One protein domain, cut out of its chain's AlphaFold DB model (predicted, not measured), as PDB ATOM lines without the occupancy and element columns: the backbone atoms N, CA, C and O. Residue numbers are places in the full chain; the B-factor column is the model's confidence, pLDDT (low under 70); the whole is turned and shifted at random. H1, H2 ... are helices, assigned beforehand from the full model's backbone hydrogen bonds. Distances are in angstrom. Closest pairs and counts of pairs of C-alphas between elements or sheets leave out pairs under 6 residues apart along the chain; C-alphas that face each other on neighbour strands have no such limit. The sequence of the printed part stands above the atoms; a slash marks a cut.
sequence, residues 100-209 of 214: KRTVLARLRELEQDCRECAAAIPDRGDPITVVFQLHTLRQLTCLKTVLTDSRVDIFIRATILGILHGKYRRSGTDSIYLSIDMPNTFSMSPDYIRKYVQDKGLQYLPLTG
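Overview. This is residues 100 to 209 of the 214 residues of the protein "Methyltransferase" of Calditrichaeota bacterium (UniProt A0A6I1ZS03). Picture two helices, H3 and H4, running near each other along the domain, with the longest helix, H1, crossing them at one end; at the other end H5 packs on the short H2. A long stretch of loop, residues 163 to 189, leads from H4 over to H5. The printed part has 110 residues with five named helices, in the order H1, H2, H3, H4, H5, and no named strand; the class is all helix, with 57 residues in the named elements. The whole is compact, with a radius of gyration of the C-alphas of 15.0 A, and spans 42 by 32 by 29 A.

Along the chain. Find C-alpha 100 at (-3.038, 87.573, 106.853); from there H1 runs through residues 100 to 116, 25.0 A from first to last C-alpha. Go on to Ile 128, where H2 begins, a helix of four residues ending at Val 131. H3 follows from residues 134 to 146, 18.5 A long. Look next at C-alpha 151, at (-2.170, 86.368, 118.725), where H4 begins; it runs through residues 151 to 162 and measures 16.5 A. H5, residues 190 to 200, is 15.7 A long and ends with C-alpha 200 at (33.285, 99.324, 109.590).

Arrangement. Start at H1, which touches H4 with residues 102 to 106 alone; their closest C-alphas, those of Val 103 and Val 152, are 6.0 A apart. The two stand about perpendicular, at 75 degrees. Further along, H1 touches H3 with residues 110 to 114 alone, the closest C-alphas being those of Cys 114 and Cys 142, 5.9 A apart. H1 and H3 run opposite ways at a steep tilt of 67 degrees, only just short of about perpendicular. H3 and H4 are near each other, with 8 pairs of C-alphas within 10 A. H2 is close to H3 but not clearly touching, with the C-alphas of Thr 129 and Leu 137 closest, at 7.4 A. H2 touches H5, where the closest C-alphas, those of Val 130 and Arg 194, are 7.3 A apart. H1 and H5 are apart, and so are H3 and H5. In the backbones of H3, H4 and H5 every O i to N i+4 pair is within hydrogen-bond range; in H1 12 of 13 are, and H2 is too short for such a pair.

Size, cuts and confidence. The two C-alphas farthest apart, those of Arg 101 and Asp 199, are 43.6 A from each other. The printed part has no cut. The links from H1 to H2, 11 residues, and from H4 to H5, 27 residues, are long; those from H2 to H3 and from H3 to H4 are tight. The mean pLDDT of the printed part is 83.8; look for values under 70 at residues 118 to 125, 185 to 187 and 205 to 209.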
ATOM      1  N   LYS A 100      -3.711  86.435 107.512       97.44
ATOM      2  CA  LYS A 100      -3.038  87.573 106.853       97.44
ATOM      3  C   LYS A 100      -3.873  88.859 106.872       97.44
ATOM      4  O   LYS A 100      -3.348  89.925 107.169       97.44
ATOM      5  N   ARG A 101      -5.180  88.764 106.594       98.19
ATOM      6  CA  ARG A 101      -6.102  89.917 106.603       98.19
ATOM      7  C   ARG A 101      -6.159  90.626 107.959       98.19
ATOM      8  O   ARG A 101      -6.226  91.848 107.998       98.19
ATOM      9  N   THR A 102      -6.094  89.867 109.051       98.19
ATOM     10  CA  THR A 102      -6.141  90.398 110.416       98.19
ATOM     11  C   THR A 102      -4.833  91.100 110.762       98.19
ATOM     12  O   THR A 102      -4.865  92.178 111.336       98.19
ATOM     13  N   VAL A 103      -3.694  90.542 110.336       98.19
ATOM     14  CA  VAL A 103      -2.386  91.203 110.479       98.19
ATOM     15  C   VAL A 103      -2.365  92.532 109.727       98.19
ATOM     16  O   VAL A 103      -1.983  93.546 110.293       98.19
ATOM     17  N   LEU A 104      -2.829  92.556 108.473       98.00
ATOM     18  CA  LEU A 104      -2.868  93.785 107.668       98.00
ATOM     19  C   LEU A 104      -3.835  94.837 108.228       98.00
ATOM     20  O   LEU A 104      -3.564  96.029 108.124       98.00
ATOM     21  N   ALA A 105      -4.963  94.422 108.811       97.94
ATOM     22  CA  ALA A 105      -5.855  95.335 109.520       97.94
ATOM     23  C   ALA A 105      -5.153  95.946 110.740       97.94
ATOM     24  O   ALA A 105      -5.073  97.166 110.834       97.94
ATOM     25  N   ARG A 106      -4.534  95.105 111.578       97.62
ATOM     26  CA  ARG A 106      -3.815  95.555 112.772       97.62
ATOM     27  C   ARG A 106      -2.640  96.478 112.445       97.62
ATOM     28  O   ARG A 106      -2.427  97.455 113.144       97.62
ATOM     29  N   LEU A 107      -1.908  96.225 111.361       96.50
ATOM     30  CA  LEU A 107      -0.822  97.108 110.920       96.50
ATOM     31  C   LEU A 107      -1.309  98.514 110.532       96.50
ATOM     32  O   LEU A 107      -0.593  99.475 110.782       96.50
ATOM     33  N   ARG A 108      -2.513  98.646 109.958       95.44
ATOM     34  CA  ARG A 108      -3.099  99.961 109.632       95.44
ATOM     35  C   ARG A 108      -3.507 100.737 110.883       95.44
ATOM     36  O   ARG A 108      -3.328 101.946 110.918       95.44
ATOM     37  N   GLU A 109      -4.015 100.048 111.902       94.56
ATOM     38  CA  GLU A 109      -4.288 100.652 113.215       94.56
ATOM     39  C   GLU A 109      -2.986 101.131 113.865       94.56
ATOM     40  O   GLU A 109      -2.863 102.295 114.228       94.56
ATOM     41  N   LEU A 110      -1.973 100.257 113.904       93.69
ATOM     42  CA  LEU A 110      -0.664 100.578 114.474       93.69
ATOM     43  C   LEU A 110       0.019 101.750 113.765       93.69
ATOM     44  O   LEU A 110       0.747 102.499 114.409       93.69
ATOM     45  N   GLU A 111      -0.188 101.923 112.457       90.31
ATOM     46  CA  GLU A 111       0.349 103.073 111.728       90.31
ATOM     47  C   GLU A 111      -0.205 104.396 112.275       90.31
ATOM     48  O   GLU A 111       0.555 105.356 112.418       90.31
ATOM     49  N   GLN A 112      -1.494 104.440 112.620       84.44
ATOM     50  CA  GLN A 112      -2.109 105.610 113.238       84.44
ATOM     51  C   GLN A 112      -1.616 105.793 114.678       84.44
ATOM     52  O   GLN A 112      -1.129 106.873 115.016       84.44
ATOM     53  N   ASP A 113      -1.621 104.721 115.478       82.94
ATOM     54  CA  ASP A 113      -1.153 104.744 116.869       82.94
ATOM     55  C   ASP A 113       0.297 105.248 116.961       82.94
ATOM     56  O   ASP A 113       0.630 106.087 117.797       82.94
ATOM     57  N   CYS A 114       1.178 104.792 116.062       82.31
ATOM     58  CA  CYS A 114       2.588 105.192 116.046       82.31
ATOM     59  C   CYS A 114       2.812 106.649 115.633       82.31
ATOM     60  O   CYS A 114       3.835 107.224 116.006       82.31
ATOM     61  N   ARG A 115       1.900 107.249 114.857       77.69
ATOM     62  CA  ARG A 115       1.972 108.678 114.507       77.69
ATOM     63  C   ARG A 115       1.604 109.559 115.694       77.69
ATOM     64  O   ARG A 115       2.192 110.624 115.859       77.69
ATOM     65  N   GLU A 116       0.651 109.110 116.501       74.88
ATOM     66  CA  GLU A 116       0.157 109.828 117.679       74.88
ATOM     67  C   GLU A 116       1.001 109.553 118.933       74.88
ATOM     68  O   GLU A 116       0.999 110.338 119.882       74.88
ATOM     69  N   CYS A 117       1.767 108.460 118.945       73.19
ATOM     70  CA  CYS A 117       2.581 108.080 120.087       73.19
ATOM     71  C   CYS A 117       3.784 109.016 120.279       73.19
ATOM     72  O   CYS A 117       4.764 108.989 119.530       73.19
ATOM     73  N   ALA A 118       3.771 109.769 121.379       65.81
ATOM     74  CA  ALA A 118       4.929 110.497 121.888       65.81
ATOM     75  C   ALA A 118       5.907 109.555 122.623       65.81
ATOM     76  O   ALA A 118       6.254 109.785 123.781       65.81
ATOM     77  N   ALA A 119       6.326 108.458 121.981       67.56
ATOM     78  CA  ALA A 119       7.267 107.522 122.587       67.56
ATOM     79  C   ALA A 119       8.574 108.245 122.954       67.56
ATOM     80  O   ALA A 119       9.171 108.933 122.118       67.56
ATOM     81  N   ALA A 120       9.019 108.074 124.203       66.06
ATOM     82  CA  ALA A 120      10.282 108.628 124.668       66.06
ATOM     83  C   ALA A 120      11.412 108.131 123.760       66.06
ATOM     84  O   ALA A 120      11.613 106.930 123.579       66.06
ATOM     85  N   ILE A 121      12.134 109.067 123.156       67.69
ATOM     86  CA  ILE A 121      13.336 108.739 122.401       67.69
ATOM     87  C   ILE A 121      14.397 108.389 123.444       67.69
ATOM     88  O   ILE A 121      14.572 109.179 124.377       67.69
ATOM     89  N   PRO A 122      15.103 107.252 123.310       68.19
ATOM     90  CA  PRO A 122      16.290 107.001 124.113       68.19
ATOM     91  C   PRO A 122      17.230 108.210 124.056       68.19
ATOM     92  O   PRO A 122      17.308 108.883 123.024       68.19
ATOM     93  N   ASP A 123      17.912 108.502 125.163       68.25
ATOM     94  CA  ASP A 123      18.880 109.599 125.207       68.25
ATOM     95  C   ASP A 123      19.862 109.492 124.026       68.25
ATOM     96  O   ASP A 123      20.244 108.394 123.622       68.25
ATOM     97  N   ARG A 124      20.290 110.624 123.458       62.22
ATOM     98  CA  ARG A 124      21.243 110.644 122.334       62.22
ATOM     99  C   ARG A 124      22.577 109.972 122.686       62.22
ATOM    100  O   ARG A 124      23.302 109.584 121.777       62.22
ATOM    101  N   GLY A 125      22.902 109.833 123.974       65.81
ATOM    102  CA  GLY A 125      24.057 109.070 124.456       65.81
ATOM    103  C   GLY A 125      23.877 107.545 124.455       65.81
ATOM    104  O   GLY A 125      24.868 106.817 124.601       65.81
ATOM    105  N   ASP A 126      22.648 107.047 124.277       73.38
ATOM    106  CA  ASP A 126      22.335 105.620 124.276       73.38
ATOM    107  C   ASP A 126      22.913 104.955 123.010       73.38
ATOM    108  O   ASP A 126      22.582 105.357 121.889       73.38
ATOM    109  N   PRO A 127      23.758 103.919 123.143       74.00
ATOM    110  CA  PRO A 127      24.334 103.183 122.016       74.00
ATOM    111  C   PRO A 127      23.314 102.642 121.015       74.00
ATOM    112  O   PRO A 127      23.653 102.450 119.847       74.00
ATOM    113  N   ILE A 128      22.067 102.412 121.434       80.12
ATOM    114  CA  ILE A 128      21.003 101.947 120.544       80.12
ATOM    115  C   ILE A 128      20.686 102.964 119.437       80.12
ATOM    116  O   ILE A 128      20.264 102.581 118.345       80.12
ATOM    117  N   THR A 129      20.963 104.250 119.672       80.50
ATOM    118  CA  THR A 129      20.799 105.331 118.685       80.50
ATOM    119  C   THR A 129      21.819 105.274 117.546       80.50
ATOM    120  O   THR A 129      21.632 105.939 116.528       80.50
ATOM    121  N   VAL A 130      22.879 104.469 117.693       81.50
ATOM    122  CA  VAL A 130      23.875 104.172 116.648       81.50
ATOM    123  C   VAL A 130      23.461 102.950 115.815       81.50
ATOM    124  O   VAL A 130      23.954 102.741 114.710       81.50
ATOM    125  N   VAL A 131      22.541 102.135 116.333       85.75
ATOM    126  CA  VAL A 131      22.071 100.909 115.678       85.75
ATOM    127  C   VAL A 131      20.894 101.179 114.742       85.75
ATOM    128  O   VAL A 131      20.799 100.548 113.686       85.75
ATOM    129  N   PHE A 132      20.015 102.115 115.105       86.81
ATOM    130  CA  PHE A 132      18.771 102.412 114.392       86.81
ATOM    131  C   PHE A 132      18.670 103.887 114.001       86.81
ATOM    132  O   PHE A 132      19.004 104.775 114.786       86.81
ATOM    133  N   GLN A 133      18.107 104.167 112.819       84.38
ATOM    134  CA  GLN A 133      17.723 105.536 112.470       84.38
ATOM    135  C   GLN A 133      16.729 106.077 113.494       84.38
ATOM    136  O   GLN A 133      15.855 105.351 113.962       84.38
ATOM    137  N   LEU A 134      16.810 107.376 113.788       82.81
ATOM    138  CA  LEU A 134      15.972 108.005 114.809       82.81
ATOM    139  C   LEU A 134      14.466 107.789 114.574       82.81
ATOM    140  O   LEU A 134      13.718 107.576 115.525       82.81
ATOM    141  N   HIS A 135      14.018 107.824 113.315       83.88
ATOM    142  CA  HIS A 135      12.615 107.575 112.975       83.88
ATOM    143  C   HIS A 135      12.218 106.108 113.220       83.88
ATOM    144  O   HIS A 135      11.193 105.860 113.852       83.88
ATOM    145  N   THR A 136      13.053 105.149 112.811       88.06
ATOM    146  CA  THR A 136      12.840 103.714 113.043       88.06
ATOM    147  C   THR A 136      12.856 103.390 114.530       88.06
ATOM    148  O   THR A 136      11.998 102.663 115.016       88.06
ATOM    149  N   LEU A 137      13.788 103.976 115.284       87.88
ATOM    150  CA  LEU A 137      13.879 103.797 116.728       87.88
ATOM    151  C   LEU A 137      12.619 104.309 117.435       87.88
ATOM    152  O   LEU A 137      12.102 103.629 118.314       87.88
ATOM    153  N   ARG A 138      12.079 105.464 117.024       86.12
ATOM    154  CA  ARG A 138      10.791 105.971 117.529       86.12
ATOM    155  C   ARG A 138       9.651 104.987 117.268       86.12
ATOM    156  O   ARG A 138       8.903 104.675 118.190       86.12
ATOM    157  N   GLN A 139       9.552 104.464 116.045       89.56
ATOM    158  CA  GLN A 139       8.535 103.472 115.681       89.56
ATOM    159  C   GLN A 139       8.685 102.184 116.500       89.56
ATOM    160  O   GLN A 139       7.708 101.697 117.054       89.56
ATOM    161  N   LEU A 140       9.905 101.658 116.639       91.38
ATOM    162  CA  LEU A 140      10.193 100.462 117.433       91.38
ATOM    163  C   LEU A 140       9.856 100.653 118.917       91.38
ATOM    164  O   LEU A 140       9.275  99.758 119.530       91.38
ATOM    165  N   THR A 141      10.178 101.815 119.492       89.56
ATOM    166  CA  THR A 141       9.846 102.130 120.888       89.56
ATOM    167  C   THR A 141       8.339 102.269 121.087       89.56
ATOM    168  O   THR A 141       7.825 101.751 122.073       89.56
ATOM    169  N   CYS A 142       7.615 102.880 120.144       90.88
ATOM    170  CA  CYS A 142       6.152 102.885 120.161       90.88
ATOM    171  C   CYS A 142       5.582 101.462 120.070       90.88
ATOM    172  O   CYS A 142       4.789 101.048 120.906       90.88
ATOM    173  N   LEU A 143       6.031 100.656 119.105       93.31
ATOM    174  CA  LEU A 143       5.571  99.270 118.949       93.31
ATOM    175  C   LEU A 143       5.822  98.436 120.210       93.31
ATOM    176  O   LEU A 143       4.990  97.614 120.585       93.31
ATOM    177  N   LYS A 144       6.933  98.679 120.913       91.31
ATOM    178  CA  LYS A 144       7.225  98.040 122.200       91.31
ATOM    179  C   LYS A 144       6.179  98.361 123.276       91.31
ATOM    180  O   LYS A 144       5.954  97.511 124.131       91.31
ATOM    181  N   THR A 145       5.561  99.545 123.258       89.94
ATOM    182  CA  THR A 145       4.553  99.943 124.255       89.94
ATOM    183  C   THR A 145       3.133  99.536 123.869       89.94
ATOM    184  O   THR A 145       2.351  99.211 124.758       89.94
ATOM    185  N   VAL A 146       2.794  99.524 122.576       93.12
ATOM    186  CA  VAL A 146       1.412  99.273 122.116       93.12
ATOM    187  C   VAL A 146       1.107  97.808 121.787       93.12
ATOM    188  O   VAL A 146      -0.058  97.411 121.799       93.12
ATOM    189  N   LEU A 147       2.116  96.986 121.468       95.62
ATOM    190  CA  LEU A 147       1.892  95.581 121.109       95.62
ATOM    191  C   LEU A 147       1.554  94.740 122.341       95.62
ATOM    192  O   LEU A 147       2.387  94.542 123.227       95.62
ATOM    193  N   THR A 148       0.363  94.151 122.331       96.12
ATOM    194  CA  THR A 148      -0.149  93.275 123.391       96.12
ATOM    195  C   THR A 148       0.306  91.821 123.216       96.12
ATOM    196  O   THR A 148       1.004  91.477 122.262       96.12
ATOM    197  N   ASP A 149      -0.131  90.932 124.110       96.00
ATOM    198  CA  ASP A 149       0.046  89.480 123.960       96.00
ATOM    199  C   ASP A 149      -1.097  88.810 123.176       96.00
ATOM    200  O   ASP A 149      -1.297  87.593 123.236       96.00
ATOM    201  N   SER A 150      -1.852  89.590 122.396       97.56
ATOM    202  CA  SER A 150      -2.793  89.027 121.433       97.56
ATOM    203  C   SER A 150      -2.054  88.213 120.367       97.56
ATOM    204  O   SER A 150      -0.918  88.504 119.990       97.56
ATOM    205  N   ARG A 151      -2.726  87.201 119.806       97.38
ATOM    206  CA  ARG A 151      -2.170  86.368 118.725       97.38
ATOM    207  C   ARG A 151      -1.620  87.193 117.554       97.38
ATOM    208  O   ARG A 151      -0.606  86.830 116.961       97.38
ATOM    209  N   VAL A 152      -2.310  88.277 117.201       98.38
ATOM    210  CA  VAL A 152      -1.947  89.134 116.065       98.38
ATOM    211  C   VAL A 152      -0.696  89.945 116.388       98.38
ATOM    212  O   VAL A 152       0.251  89.935 115.603       98.38
ATOM    213  N   ASP A 153      -0.663  90.569 117.563       98.00
ATOM    214  CA  ASP A 153       0.465  91.391 117.994       98.00
ATOM    215  C   ASP A 153       1.718  90.545 118.251       98.00
ATOM    216  O   ASP A 153       2.810  90.962 117.878       98.00
ATOM    217  N   ILE A 154       1.584  89.320 118.775       98.00
ATOM    218  CA  ILE A 154       2.706  88.375 118.905       98.00
ATOM    219  C   ILE A 154       3.307  88.040 117.537       98.00
ATOM    220  O   ILE A 154       4.531  87.998 117.396       98.00
ATOM    221  N   PHE A 155       2.478  87.822 116.512       98.19
ATOM    222  CA  PHE A 155       2.969  87.545 115.162       98.19
ATOM    223  C   PHE A 155       3.691  88.755 114.552       98.19
ATOM    224  O   PHE A 155       4.750  88.603 113.934       98.19
ATOM    225  N   ILE A 156       3.157  89.962 114.760       97.88
ATOM    226  CA  ILE A 156       3.791  91.220 114.341       97.88
ATOM    227  C   ILE A 156       5.126  91.407 115.071       97.88
ATOM    228  O   ILE A 156       6.153  91.603 114.421       97.88
ATOM    229  N   ARG A 157       5.145  91.247 116.400       97.69
ATOM    230  CA  ARG A 157       6.344  91.310 117.248       97.69
ATOM    231  C   ARG A 157       7.411  90.326 116.769       97.69
ATOM    232  O   ARG A 157       8.551  90.725 116.560       97.69
ATOM    233  N   ALA A 158       7.047  89.068 116.522       97.12
ATOM    234  CA  ALA A 158       7.960  88.046 116.005       97.12
ATOM    235  C   ALA A 158       8.523  88.399 114.619       97.12
ATOM    236  O   ALA A 158       9.705  88.171 114.361       97.12
ATOM    237  N   THR A 159       7.702  88.983 113.742       96.12
ATOM    238  CA  THR A 159       8.133  89.436 112.412       96.12
ATOM    239  C   THR A 159       9.141  90.578 112.525       96.12
ATOM    240  O   THR A 159      10.203  90.498 111.915       96.12
ATOM    241  N   ILE A 160       8.854  91.588 113.356       95.75
ATOM    242  CA  ILE A 160       9.762  92.712 113.636       95.75
ATOM    243  C   ILE A 160      11.090  92.198 114.196       95.75
ATOM    244  O   ILE A 160      12.145  92.558 113.684       95.75
ATOM    245  N   LEU A 161      11.051  91.311 115.196       93.94
ATOM    246  CA  LEU A 161      12.248  90.691 115.776       93.94
ATOM    247  C   LEU A 161      13.048  89.886 114.738       93.94
ATOM    248  O   LEU A 161      14.271  89.823 114.813       93.94
ATOM    249  N   GLY A 162      12.371  89.293 113.752       93.06
ATOM    250  CA  GLY A 162      12.988  88.582 112.634       93.06
ATOM    251  C   GLY A 162      13.751  89.465 111.649       93.06
ATOM    252  O   GLY A 162      14.732  89.006 111.065       93.06
ATOM    253  N   ILE A 163      13.326  90.720 111.495       93.25
ATOM    254  CA  ILE A 163      13.940  91.707 110.595       93.25
ATOM    255  C   ILE A 163      14.665  92.830 111.349       93.25
ATOM    256  O   ILE A 163      15.063  93.824 110.748       93.25
ATOM    257  N   LEU A 164      14.848  92.704 112.663       91.69
ATOM    258  CA  LEU A 164      15.432  93.776 113.466       91.69
ATOM    259  C   LEU A 164      16.885  94.048 113.060       91.69
ATOM    260  O   LEU A 164      17.274  95.202 112.888       91.69
ATOM    261  N   HIS A 165      17.645  92.972 112.849       90.06
ATOM    262  CA  HIS A 165      19.053  92.988 112.473       90.06
ATOM    263  C   HIS A 165      19.301  92.075 111.280       90.06
ATOM    264  O   HIS A 165      18.580  91.108 111.058       90.06
ATOM    265  N   GLY A 166      20.343  92.356 110.508       88.19
ATOM    266  CA  GLY A 166      20.744  91.476 109.425       88.19
ATOM    267  C   GLY A 166      21.658  92.142 108.417       88.19
ATOM    268  O   GLY A 166      21.922  93.345 108.463       88.19
ATOM    269  N   LYS A 167      22.165  91.310 107.504       86.69
ATOM    270  CA  LYS A 167      23.070  91.764 106.459       86.69
ATOM    271  C   LYS A 167      22.321  92.446 105.329       86.69
ATOM    272  O   LYS A 167      21.381  91.867 104.785       86.69
ATOM    273  N   TYR A 168      22.766  93.639 104.949       87.38
ATOM    274  CA  TYR A 168      22.243  94.331 103.773       87.38
ATOM    275  C   TYR A 168      22.364  93.445 102.529       87.38
ATOM    276  O   TYR A 168      23.179  92.515 102.462       87.38
ATOM    277  N   ARG A 169      21.531  93.714 101.517       83.12
ATOM    278  CA  ARG A 169      21.631  92.989 100.245       83.12
ATOM    279  C   ARG A 169      23.013  93.216  99.630       83.12
ATOM    280  O   ARG A 169      23.641  94.243  99.857       83.12
ATOM    281  N   ARG A 170      23.461  92.284  98.779       78.69
ATOM    282  CA  ARG A 170      24.757  92.374  98.074       78.69
ATOM    283  C   ARG A 170      24.974  93.689  97.317       78.69
ATOM    284  O   ARG A 170      26.119  94.075  97.141       78.69
ATOM    285  N   SER A 171      23.904  94.353  96.875       77.06
ATOM    286  CA  SER A 171      23.986  95.664  96.223       77.06
ATOM    287  C   SER A 171      24.435  96.785  97.165       77.06
ATOM    288  O   SER A 171      24.865  97.824  96.684       77.06
ATOM    289  N   GLY A 172      24.309  96.611  98.485       72.06
ATOM    290  CA  GLY A 172      24.652  97.608  99.504       72.06
ATOM    291  C   GLY A 172      23.712  98.817  99.566       72.06
ATOM    292  O   GLY A 172      23.885  99.673 100.424       72.06
ATOM    293  N   THR A 173      22.719  98.889  98.679       75.94
ATOM    294  CA  THR A 173      21.835 100.050  98.498       75.94
ATOM    295  C   THR A 173      20.453  99.892  99.122       75.94
ATOM    296  O   THR A 173      19.715 100.869  99.197       75.94
ATOM    297  N   ASP A 174      20.091  98.681  99.544       77.88
ATOM    298  CA  ASP A 174      18.769  98.374 100.087       77.88
ATOM    299  C   ASP A 174      18.838  97.253 101.139       77.88
ATOM    300  O   ASP A 174      19.722  96.382 101.111       77.88
ATOM    301  N   SER A 175      17.890  97.272 102.072       86.19
ATOM    302  CA  SER A 175      17.791  96.338 103.186       86.19
ATOM    303  C   SER A 175      16.340  96.163 103.623       86.19
ATOM    304  O   SER A 175      15.574  97.114 103.687       86.19
ATOM    305  N   ILE A 176      15.982  94.930 103.985       88.19
ATOM    306  CA  ILE A 176      14.714  94.648 104.678       88.19
ATOM    307  C   ILE A 176      14.839  94.809 106.200       88.19
ATOM    308  O   ILE A 176      13.851  94.646 106.911       88.19
ATOM    309  N   TYR A 177      16.059  95.031 106.694       92.06
ATOM    310  CA  TYR A 177      16.369  95.076 108.116       92.06
ATOM    311  C   TYR A 177      16.263  96.491 108.669       92.06
ATOM    312  O   TYR A 177      16.520  97.462 107.962       92.06
ATOM    313  N   LEU A 178      15.904  96.589 109.946       91.31
ATOM    314  CA  LEU A 178      15.591  97.861 110.598       91.31
ATOM    315  C   LEU A 178      16.825  98.574 111.177       91.31
ATOM    316  O   LEU A 178      16.751  99.764 111.484       91.31
ATOM    317  N   SER A 179      17.947  97.868 111.329       90.06
ATOM    318  CA  SER A 179      19.220  98.406 111.824       90.06
ATOM    319  C   SER A 179      20.250  98.647 110.717       90.06
ATOM    320  O   SER A 179      20.070  98.214 109.581       90.06
ATOM    321  N   ILE A 180      21.392  99.239 111.085       86.94
ATOM    322  CA  ILE A 180      22.624  99.200 110.272       86.94
ATOM    323  C   ILE A 180      23.063  97.764 109.919       86.94
ATOM    324  O   ILE A 180      22.633  96.804 110.568       86.94
ATOM    325  N   ASP A 181      23.955  97.621 108.928       86.62
ATOM    326  CA  ASP A 181      24.473  96.327 108.457       86.62
ATOM    327  C   ASP A 181      25.199  95.541 109.562       86.62
ATOM    328  O   ASP A 181      26.367  95.786 109.874       86.62
ATOM    329  N   MET A 182      24.536  94.537 110.134       85.38
ATOM    330  CA  MET A 182      25.096  93.751 111.234       85.38
ATOM    331  C   MET A 182      24.570  92.315 111.255       85.38
ATOM    332  O   MET A 182      23.496  92.029 110.728       85.38
ATOM    333  N   PRO A 183      25.327  91.354 111.814       81.19
ATOM    334  CA  PRO A 183      24.820  89.997 111.969       81.19
ATOM    335  C   PRO A 183      23.633  89.953 112.945       81.19
ATOM    336  O   PRO A 183      23.558  90.729 113.888       81.19
ATOM    337  N   ASN A 184      22.754  88.966 112.761       75.44
ATOM    338  CA  ASN A 184      21.640  88.675 113.678       75.44
ATOM    339  C   ASN A 184      22.082  88.266 115.094       75.44
ATOM    340  O   ASN A 184      21.289  88.272 116.029       75.44
ATOM    341  N   THR A 185      23.340  87.863 115.241       69.75
ATOM    342  CA  THR A 185      23.968  87.501 116.510       69.75
ATOM    343  C   THR A 185      25.052  88.529 116.795       69.75
ATOM    344  O   THR A 185      26.121  88.480 116.182       69.75
ATOM    345  N   PHE A 186      24.766  89.484 117.677       68.75
ATOM    346  CA  PHE A 186      25.652  90.611 117.949       68.75
ATOM    347  C   PHE A 186      25.639  90.970 119.440       68.75
ATOM    348  O   PHE A 186      24.617  90.824 120.110       68.75
ATOM    349  N   SER A 187      26.782  91.418 119.968       68.75
ATOM    350  CA  SER A 187      26.867  91.917 121.343       68.75
ATOM    351  C   SER A 187      26.289  93.323 121.414       68.75
ATOM    352  O   SER A 187      26.818  94.239 120.795       68.75
ATOM    353  N   MET A 188      25.248  93.522 122.216       72.50
ATOM    354  CA  MET A 188      24.639  94.844 122.401       72.50
ATOM    355  C   MET A 188      25.409  95.730 123.396       72.50
ATOM    356  O   MET A 188      24.874  96.731 123.868       72.50
ATOM    357  N   SER A 189      26.649  95.372 123.758       79.62
ATOM    358  CA  SER A 189      27.429  96.199 124.677       79.62
ATOM    359  C   SER A 189      27.777  97.557 124.035       79.62
ATOM    360  O   SER A 189      28.235  97.594 122.887       79.62
ATOM    361  N   PRO A 190      27.590  98.673 124.770       76.00
ATOM    362  CA  PRO A 190      27.800 100.037 124.285       76.00
ATOM    363  C   PRO A 190      29.089 100.246 123.486       76.00
ATOM    364  O   PRO A 190      29.070 100.712 122.346       76.00
ATOM    365  N   ASP A 191      30.217  99.867 124.082       80.19
ATOM    366  CA  ASP A 191      31.540 100.135 123.523       80.19
ATOM    367  C   ASP A 191      31.842  99.245 122.321       80.19
ATOM    368  O   ASP A 191      32.495  99.678 121.371       80.19
ATOM    369  N   TYR A 192      31.299  98.026 122.315       81.38
ATOM    370  CA  TYR A 192      31.419  97.126 121.178       81.38
ATOM    371  C   TYR A 192      30.648  97.654 119.967       81.38
ATOM    372  O   TYR A 192      31.203  97.673 118.870       81.38
ATOM    373  N   ILE A 193      29.412  98.141 120.157       80.06
ATOM    374  CA  ILE A 193      28.616  98.765 119.087       80.06
ATOM    375  C   ILE A 193      29.372  99.960 118.501       80.06
ATOM    376  O   ILE A 193      29.570 100.021 117.287       80.06
ATOM    377  N   ARG A 194      29.825 100.892 119.353       79.44
ATOM    378  CA  ARG A 194      30.530 102.105 118.905       79.44
ATOM    379  C   ARG A 194      31.780 101.759 118.102       79.44
ATOM    380  O   ARG A 194      31.953 102.273 116.998       79.44
ATOM    381  N   LYS A 195      32.603 100.845 118.622       82.00
ATOM    382  CA  LYS A 195      33.810 100.370 117.941       82.00
ATOM    383  C   LYS A 195      33.478  99.702 116.607       82.00
ATOM    384  O   LYS A 195      34.102 100.015 115.602       82.00
ATOM    385  N   TYR A 196      32.479  98.821 116.574       81.81
ATOM    386  CA  TYR A 196      32.081  98.113 115.356       81.81
ATOM    387  C   TYR A 196      31.621  99.072 114.255       81.81
ATOM    388  O   TYR A 196      32.023  98.922 113.104       81.81
ATOM    389  N   VAL A 197      30.810 100.071 114.611       81.38
ATOM    390  CA  VAL A 197      30.322 101.095 113.678       81.38
ATOM    391  C   VAL A 197      31.477 101.920 113.119       81.38
ATOM    392  O   VAL A 197      31.534 102.125 111.907       81.38
ATOM    393  N   GLN A 198      32.407 102.348 113.979       82.06
ATOM    394  CA  GLN A 198      33.592 103.113 113.579       82.06
ATOM    395  C   GLN A 198      34.516 102.295 112.669       82.06
ATOM    396  O   GLN A 198      34.812 102.727 111.557       82.06
ATOM    397  N   ASP A 199      34.902 101.089 113.092       83.62
ATOM    398  CA  ASP A 199      35.834 100.214 112.369       83.62
ATOM    399  C   ASP A 199      35.290  99.793 110.988       83.62
ATOM    400  O   ASP A 199      36.057  99.481 110.074       83.62
ATOM    401  N   LYS A 200      33.961  99.742 110.829       80.94
ATOM    402  CA  LYS A 200      33.285  99.324 109.590       80.94
ATOM    403  C   LYS A 200      32.683 100.476 108.784       80.94
ATOM    404  O   LYS A 200      32.140 100.213 107.714       80.94
ATOM    405  N   GLY A 201      32.772 101.719 109.266       79.19
ATOM    406  CA  GLY A 201      32.209 102.897 108.596       79.19
ATOM    407  C   GLY A 201      30.709 102.776 108.312       79.19
ATOM    408  O   GLY A 201      30.253 103.193 107.247       79.19
ATOM    409  N   LEU A 202      29.949 102.143 109.214       79.25
ATOM    410  CA  LEU A 202      28.553 101.789 108.953       79.25
ATOM    411  C   LEU A 202      27.642 103.013 108.955       79.25
ATOM    412  O   LEU A 202      27.744 103.888 109.811       79.25
ATOM    413  N   GLN A 203      26.713 103.026 108.002       73.88
ATOM    414  CA  GLN A 203      25.716 104.075 107.843       73.88
ATOM    415  C   GLN A 203      24.322 103.481 107.653       73.88
ATOM    416  O   GLN A 203      24.137 102.332 107.233       73.88
ATOM    417  N   TYR A 204      23.330 104.302 107.962       73.94
ATOM    418  CA  TYR A 204      21.935 103.984 107.724       73.94
ATOM    419  C   TYR A 204      21.573 104.065 106.240       73.94
ATOM    420  O   TYR A 204      22.138 104.876 105.507       73.94
ATOM    421  N   LEU A 205      20.592 103.263 105.817       68.75
ATOM    422  CA  LEU A 205      19.969 103.398 104.500       68.75
ATOM    423  C   LEU A 205      18.706 104.280 104.555       68.75
ATOM    424  O   LEU A 205      18.041 104.306 105.587       68.75
ATOM    425  N   PRO A 206      18.349 104.989 103.467       62.00
ATOM    426  CA  PRO A 206      19.159 105.183 102.263       62.00
ATOM    427  C   PRO A 206      20.436 105.971 102.591       62.00
ATOM    428  O   PRO A 206      20.421 106.806 103.495       62.00
ATOM    429  N   LEU A 207      21.528 105.699 101.863       59.50
ATOM    430  CA  LEU A 207      22.765 106.486 101.948       59.50
ATOM    431  C   LEU A 207      22.443 107.897 101.451       59.50
ATOM    432  O   LEU A 207      22.546 108.197 100.262       59.50
ATOM    433  N   THR A 208      21.945 108.760 102.328       50.53
ATOM    434  CA  THR A 208      21.656 110.136 101.957       50.53
ATOM    435  C   THR A 208      22.980 110.790 101.589       50.53
ATOM    436  O   THR A 208      23.858 110.902 102.440       50.53
ATOM    437  N   GLY A 209      23.097 111.323 100.371       42.91
ATOM    438  CA  GLY A 209      24.094 112.346 100.018       42.91
ATOM    439  C   GLY A 209      23.890 113.673 100.775       42.91
ATOM    440  O   GLY A 209      24.200 114.741 100.258       42.91
TER     441      GLY A 209